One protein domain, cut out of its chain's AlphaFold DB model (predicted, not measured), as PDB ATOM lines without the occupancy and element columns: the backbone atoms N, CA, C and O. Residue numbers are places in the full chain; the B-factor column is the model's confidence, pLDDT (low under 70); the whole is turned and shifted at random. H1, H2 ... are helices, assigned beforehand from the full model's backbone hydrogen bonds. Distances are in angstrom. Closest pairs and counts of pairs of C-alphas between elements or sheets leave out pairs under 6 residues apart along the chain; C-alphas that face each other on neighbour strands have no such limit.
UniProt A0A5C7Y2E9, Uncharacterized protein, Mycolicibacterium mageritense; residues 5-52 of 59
ATOM      1  N   ALA A   5      -8.245  48.396 -32.302       51.44
ATOM      2  CA  ALA A   5      -8.706  47.031 -32.541       51.44
ATOM      3  C   ALA A   5     -10.239  46.913 -32.643       51.44
ATOM      4  O   ALA A   5     -10.721  46.039 -33.361       51.44
ATOM      5  N   GLU A   6     -11.018  47.812 -32.027       48.94
ATOM      6  CA  GLU A   6     -12.482  47.838 -32.221       48.94
ATOM      7  C   GLU A   6     -12.893  48.490 -33.551       48.94
ATOM      8  O   GLU A   6     -14.047  48.408 -33.963       48.94
ATOM      9  N   SER A   7     -11.948  49.109 -34.265       48.41
ATOM     10  CA  SER A   7     -12.207  49.758 -35.555       48.41
ATOM     11  C   SER A   7     -12.037  48.825 -36.762       48.41
ATOM     12  O   SER A   7     -12.239  49.275 -37.890       48.41
ATOM     13  N   SER A   8     -11.669  47.555 -36.558       47.34
ATOM     14  CA  SER A   8     -11.358  46.616 -37.649       47.34
ATOM     15  C   SER A   8     -12.412  45.540 -37.927       47.34
ATOM     16  O   SER A   8     -12.183  44.735 -38.822       47.34
ATOM     17  N   ALA A   9     -13.561  45.526 -37.241       50.44
ATOM     18  CA  ALA A   9     -14.622  44.544 -37.520       50.44
ATOM     19  C   ALA A   9     -15.793  45.095 -38.355       50.44
ATOM     20  O   ALA A   9     -16.577  44.325 -38.896       50.44
ATOM     21  N   VAL A  10     -15.917  46.418 -38.521       50.91
ATOM     22  CA  VAL A  10     -17.013  47.015 -39.311       50.91
ATOM     23  C   VAL A  10     -16.588  47.138 -40.775       50.91
ATOM     24  O   VAL A  10     -16.404  48.224 -41.321       50.91
ATOM     25  N   GLY A  11     -16.359  45.978 -41.376       54.22
ATOM     26  CA  GLY A  11     -16.162  45.773 -42.810       54.22
ATOM     27  C   GLY A  11     -16.943  44.567 -43.335       54.22
ATOM     28  O   GLY A  11     -16.735  44.161 -44.473       54.22
ATOM     29  N   GLU A  12     -17.830  44.010 -42.515       58.44
ATOM     30  CA  GLU A  12     -18.693  42.873 -42.809       58.44
ATOM     31  C   GLU A  12     -20.111  43.315 -42.437       58.44
ATOM     32  O   GLU A  12     -20.334  43.909 -41.379       58.44
ATOM     33  N   GLU A  13     -21.060  43.138 -43.347       66.31
ATOM     34  CA  GLU A  13     -22.474  43.353 -43.054       66.31
ATOM     35  C   GLU A  13     -22.829  42.480 -41.841       66.31
ATOM     36  O   GLU A  13     -22.465  41.307 -41.824       66.31
ATOM     37  N   ASP A  14     -23.476  43.032 -40.808       87.81
ATOM     38  CA  ASP A  14     -23.900  42.232 -39.653       87.81
ATOM     39  C   ASP A  14     -24.929  41.198 -40.138       87.81
ATOM     40  O   ASP A  14     -26.119  41.490 -40.283       87.81
ATOM     41  N   GLU A  15     -24.446  39.991 -40.447       87.44
ATOM     42  CA  GLU A  15     -25.243  38.899 -41.003       87.44
ATOM     43  C   GLU A  15     -26.393  38.533 -40.061       87.44
ATOM     44  O   GLU A  15     -27.483  38.181 -40.512       87.44
ATOM     45  N   THR A  16     -26.188  38.674 -38.748       89.88
ATOM     46  CA  THR A  16     -27.237  38.411 -37.758       89.88
ATOM     47  C   THR A  16     -28.342  39.454 -37.868       89.88
ATOM     48  O   THR A  16     -29.519  39.096 -37.942       89.88
ATOM     49  N   ALA A  17     -27.986  40.740 -37.932       92.75
ATOM     50  CA  ALA A  17     -28.956  41.813 -38.126       92.75
ATOM     51  C   ALA A  17     -29.701  41.676 -39.464       92.75
ATOM     52  O   ALA A  17     -30.916  41.884 -39.513       92.75
ATOM     53  N   PHE A  18     -29.000  41.279 -40.532       92.94
ATOM     54  CA  PHE A  18     -29.610  40.996 -41.828       92.94
ATOM     55  C   PHE A  18     -30.649  39.876 -41.722       92.94
ATOM     56  O   PHE A  18     -31.813  40.097 -42.061       92.94
ATOM     57  N   TRP A  19     -30.277  38.698 -41.211       94.88
ATOM     58  CA  TRP A  19     -31.190  37.555 -41.139       94.88
ATOM     59  C   TRP A  19     -32.401  37.840 -40.254       94.88
ATOM     60  O   TRP A  19     -33.517  37.525 -40.656       94.88
ATOM     61  N   LEU A  20     -32.225  38.522 -39.116       94.81
ATOM     62  CA  LEU A  20     -33.338  38.935 -38.249       94.81
ATOM     63  C   LEU A  20     -34.321  39.899 -38.932       94.81
ATOM     64  O   LEU A  20     -35.471  40.000 -38.506       94.81
ATOM     65  N   SER A  21     -33.893  40.601 -39.984       95.38
ATOM     66  CA  SER A  21     -34.778  41.454 -40.781       95.38
ATOM     67  C   SER A  21     -35.617  40.682 -41.808       95.38
ATOM     68  O   SER A  21     -36.599  41.227 -42.318       95.38
ATOM     69  N   VAL A  22     -35.265  39.424 -42.114       96.81
ATOM     70  CA  VAL A  22     -35.964  38.598 -43.108       96.81
ATOM     71  C   VAL A  22     -37.329  38.159 -42.561       96.81
ATOM     72  O   VAL A  22     -37.396  37.459 -41.546       96.81
ATOM     73  N   PRO A  23     -38.446  38.512 -43.227       98.06
ATOM     74  CA  PRO A  23     -39.766  38.049 -42.820       98.06
ATOM     75  C   PRO A  23     -39.865  36.523 -42.873       98.06
ATOM     76  O   PRO A  23     -39.486  35.912 -43.870       98.06
ATOM     77  N   GLY A  24     -40.423  35.913 -41.829       97.50
ATOM     78  CA  GLY A  24     -40.632  34.463 -41.778       97.50
ATOM     79  C   GLY A  24     -39.411  33.639 -41.354       97.50
ATOM     80  O   GLY A  24     -39.464  32.414 -41.426       97.50
ATOM     81  N   LEU A  25     -38.309  34.276 -40.919       97.81
ATOM     82  CA  LEU A  25     -37.085  33.566 -40.524       97.81
ATOM     83  C   LEU A  25     -37.349  32.481 -39.469       97.81
ATOM     84  O   LEU A  25     -36.826  31.372 -39.578       97.81
ATOM     85  N   HIS A  26     -38.142  32.794 -38.443       97.44
ATOM     86  CA  HIS A  26     -38.396  31.872 -37.336       97.44
ATOM     87  C   HIS A  26     -39.161  30.627 -37.795       97.44
ATOM     88  O   HIS A  26     -38.835  29.517 -37.379       97.44
ATOM     89  N   GLU A  27     -40.148  30.802 -38.671       98.44
ATOM     90  CA  GLU A  27     -40.915  29.714 -39.265       98.44
ATOM     91  C   GLU A  27     -40.035  28.852 -40.174       98.44
ATOM     92  O   GLU A  27     -40.061  27.627 -40.058       98.44
ATOM     93  N   SER A  28     -39.205  29.473 -41.018       98.12
ATOM     94  CA  SER A  28     -38.255  28.751 -41.871       98.12
ATOM     95  C   SER A  28     -37.231  27.953 -41.063       98.12
ATOM     96  O   SER A  28     -36.890  26.835 -41.446       98.12
ATOM     97  N   LEU A  29     -36.763  28.485 -39.930       98.06
ATOM     98  CA  LEU A  29     -35.849  27.759 -39.046       98.06
ATOM     99  C   LEU A  29     -36.540  26.558 -38.390       98.06
ATOM    100  O   LEU A  29     -35.978  25.468 -38.370       98.06
ATOM    101  N   ALA A  30     -37.778  26.728 -37.917       98.44
ATOM    102  CA  ALA A  30     -38.551  25.633 -37.339       98.44
ATOM    103  C   ALA A  30     -38.840  24.514 -38.360       98.44
ATOM    104  O   ALA A  30     -38.802  23.332 -38.010       98.44
ATOM    105  N   GLU A  31     -39.112  24.869 -39.619       98.56
ATOM    106  CA  GLU A  31     -39.273  23.903 -40.710       98.56
ATOM    107  C   GLU A  31     -37.965  23.150 -40.986       98.56
ATOM    108  O   GLU A  31     -37.964  21.918 -41.031       98.56
ATOM    109  N   ALA A  32     -36.844  23.868 -41.075       98.12
ATOM    110  CA  ALA A  32     -35.529  23.270 -41.279       98.12
ATOM    111  C   ALA A  32     -35.130  22.323 -40.130       98.12
ATOM    112  O   ALA A  32     -34.624  21.228 -40.384       98.12
ATOM    113  N   ASP A  33     -35.410  22.690 -38.877       98.62
ATOM    114  CA  ASP A  33     -35.173  21.831 -37.712       98.62
ATOM    115  C   ASP A  33     -36.022  20.550 -37.775       98.62
ATOM    116  O   ASP A  33     -35.539  19.453 -37.472       98.62
ATOM    117  N   ALA A  34     -37.279  20.658 -38.213       98.62
ATOM    118  CA  ALA A  34     -38.157  19.507 -38.398       98.62
ATOM    119  C   ALA A  34     -37.693  18.594 -39.549       98.62
ATOM    120  O   ALA A  34     -37.801  17.368 -39.441       98.62
ATOM    121  N   ASP A  35     -37.179  19.163 -40.642       98.62
ATOM    122  CA  ASP A  35     -36.562  18.417 -41.743       98.62
ATOM    123  C   ASP A  35     -35.299  17.688 -41.283       98.62
ATOM    124  O   ASP A  35     -35.149  16.491 -41.554       98.62
ATOM    125  N   TYR A  36     -34.436  18.367 -40.524       97.94
ATOM    126  CA  TYR A  36     -33.223  17.785 -39.957       97.94
ATOM    127  C   TYR A  36     -33.545  16.609 -39.029       97.94
ATOM    128  O   TYR A  36     -33.015  15.511 -39.206       97.94
ATOM    129  N   ALA A  37     -34.475  16.798 -38.088       98.31
ATOM    130  CA  ALA A  37     -34.890  15.753 -37.152       98.31
ATOM    131  C   ALA A  37     -35.513  14.533 -37.853       98.31
ATOM    132  O   ALA A  37     -35.383  13.404 -37.380       98.31
ATOM    133  N   ALA A  38     -36.176  14.744 -38.991       98.38
ATOM    134  CA  ALA A  38     -36.771  13.681 -39.790       98.38
ATOM    135  C   ALA A  38     -35.801  13.034 -40.798       98.38
ATOM    136  O   ALA A  38     -36.211  12.131 -41.529       98.38
ATOM    137  N   GLY A  39     -34.549  13.496 -40.878       97.88
ATOM    138  CA  GLY A  39     -33.576  13.027 -41.867       97.88
ATOM    139  C   GLY A  39     -33.917  13.425 -43.305       97.88
ATOM    140  O   GLY A  39     -33.422  12.806 -44.247       97.88
ATOM    141  N   ARG A  40     -34.754  14.451 -43.504       98.00
ATOM    142  CA  ARG A  40     -35.085  15.017 -44.821       98.00
ATOM    143  C   ARG A  40     -34.004  15.996 -45.277       98.00
ATOM    144  O   ARG A  40     -34.270  17.146 -45.599       98.00
ATOM    145  N   THR A  41     -32.762  15.530 -45.286       97.25
ATOM    146  CA  THR A  41     -31.585  16.316 -45.666       97.25
ATOM    147  C   THR A  41     -30.959  15.756 -46.929       97.25
ATOM    148  O   THR A  41     -31.005  14.549 -47.160       97.25
ATOM    149  N   TYR A  42     -30.306  16.614 -47.706       96.81
ATOM    150  CA  TYR A  42     -29.639  16.220 -48.942       96.81
ATOM    151  C   TYR A  42     -28.126  16.374 -48.817       96.81
ATOM    152  O   TYR A  42     -27.631  17.403 -48.359       96.81
ATOM    153  N   GLY A  43     -27.393  15.345 -49.239       95.50
ATOM    154  CA  GLY A  43     -25.937  15.395 -49.346       95.50
ATOM    155  C   GLY A  43     -25.476  16.155 -50.590       95.50
ATOM    156  O   GLY A  43     -26.239  16.400 -51.525       95.50
ATOM    157  N   GLU A  44     -24.190  16.490 -50.634       95.69
ATOM    158  CA  GLU A  44     -23.611  17.234 -51.754       95.69
ATOM    159  C   GLU A  44     -23.751  16.510 -53.101       95.69
ATOM    160  O   GLU A  44     -24.108  17.138 -54.096       95.69
ATOM    161  N   GLU A  45     -23.481  15.203 -53.144       95.88
ATOM    162  CA  GLU A  45     -23.587  14.408 -54.374       95.88
ATOM    163  C   GLU A  45     -25.014  14.425 -54.931       95.88
ATOM    164  O   GLU A  45     -25.211  14.612 -56.132       95.88
ATOM    165  N   GLU A  46     -26.011  14.309 -54.051       95.69
ATOM    166  CA  GLU A  46     -27.421  14.332 -54.432       95.69
ATOM    167  C   GLU A  46     -27.835  15.698 -54.985       95.69
ATOM    168  O   GLU A  46     -28.479  15.775 -56.033       95.69
ATOM    169  N   ILE A  47     -27.428  16.785 -54.322       96.62
ATOM    170  CA  ILE A  47     -27.689  18.148 -54.797       96.62
ATOM    171  C   ILE A  47     -27.012  18.384 -56.150       96.62
ATOM    172  O   ILE A  47     -27.651  18.876 -57.082       96.62
ATOM    173  N   ARG A  48     -25.743  17.990 -56.311       95.50
ATOM    174  CA  ARG A  48     -25.025  18.158 -57.581       95.50
ATOM    175  C   ARG A  48     -25.696  17.389 -58.714       95.50
ATOM    176  O   ARG A  48     -25.917  17.967 -59.775       95.50
ATOM    177  N   ALA A  49     -26.092  16.139 -58.477       96.19
ATOM    178  CA  ALA A  49     -26.819  15.341 -59.459       96.19
ATOM    179  C   ALA A  49     -28.177  15.966 -59.822       96.19
ATOM    180  O   ALA A  49     -28.504  16.073 -61.003       96.19
ATOM    181  N   ARG A  50     -28.941  16.436 -58.825       96.50
ATOM    182  CA  ARG A  50     -30.260  17.064 -59.022       96.50
ATOM    183  C   ARG A  50     -30.194  18.304 -59.910       96.50
ATOM    184  O   ARG A  50     -31.088  18.508 -60.726       96.50
ATOM    185  N   TYR A  51     -29.151  19.114 -59.754       96.69
ATOM    186  CA  TYR A  51     -28.996  20.377 -60.482       96.69
ATOM    187  C   TYR A  51     -28.000  20.304 -61.652       96.69
ATOM    188  O   TYR A  51     -27.685  21.332 -62.245       96.69
ATOM    189  N   GLY A  52     -27.507  19.112 -62.010       95.75
ATOM    190  CA  GLY A  52     -26.581  18.923 -63.134       95.75
ATOM    191  C   GLY A  52     -25.198  19.554 -62.929       95.75
ATOM    192  O   GLY A  52     -24.517  19.879 -63.900       95.75
TER     193      GLY A  52
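AT A GLANCE: This is residues 5 to 52 of the 59 residues of an uncharacterized protein of Mycolicibacterium mageritense (UniProt A0A5C7Y2E9). The printed part is an open arch of three helices strung one after another along the chain, with no core: a tail, residues 5 to 14, makes one foot of the arch, H1 and the longest helix H2 follow over its top, and the chain then drops to H3 at the other foot. Residues 5 to 31, 33 to 39 and 42 to 52 stand free, and no helix touches another. There are 48 residues printed, with three named helices in the order H1, H2, H3 and no named strand; the class is all helix. The whole is extended, with a radius of gyration of the C-alphas of 16.6 A, and elongated, with spans of 43 by 27 by 18 A.

IN THESE COORDINATES: Begin at C-alpha 5, at (-8.706, 47.031, -32.541), and go through residues 5 to 14 to reach the first named helix. Find C-alpha 15 at (-25.243, 38.899, -41.003); from there H1, residues 15 to 21, runs 9.9 A to Ser 21. Three residues later H2 begins: residues 25 to 37, from C-alpha 25 at (-37.085, 33.566, -40.524) to C-alpha 37, 18.3 A on. After six more residues comes H3, residues 44 to 50, which is 9.9 A long and ends with C-alpha 50 at (-30.260, 17.064, -59.022).

HOW THE PARTS SIT: Look first at the tight link from H1 to H2. The two helices are close but not clearly touching, with 1 pair of C-alphas within 8 A: the closest, those of Trp 19 and Leu 25, are 7.1 A apart. They run opposite ways at a steep tilt of 68 degrees, only just short of about perpendicular, and their centres are 16.8 A apart. Go on over the short link from H2 to H3, and you find these two helices apart, with no C-alpha of one within 8 A of the other. H1 and H3 are apart as well. In the backbones of H1, H2 and H3, every O i to N i+4 pair is within hydrogen-bond range.

THE WHOLE: The two C-alphas farthest apart are those of Ala 5 and Arg 50, at 45.4 A; from the first printed C-alpha, Ala 5, to the last, Gly 52, it is 45.2 A. The printed part has no cut, and no link between the helices is long. The mean pLDDT of the printed part is 88.1. Look at the B-factor column of residues 5 to 13: these nine residues are under 70, where the model's confidence is low.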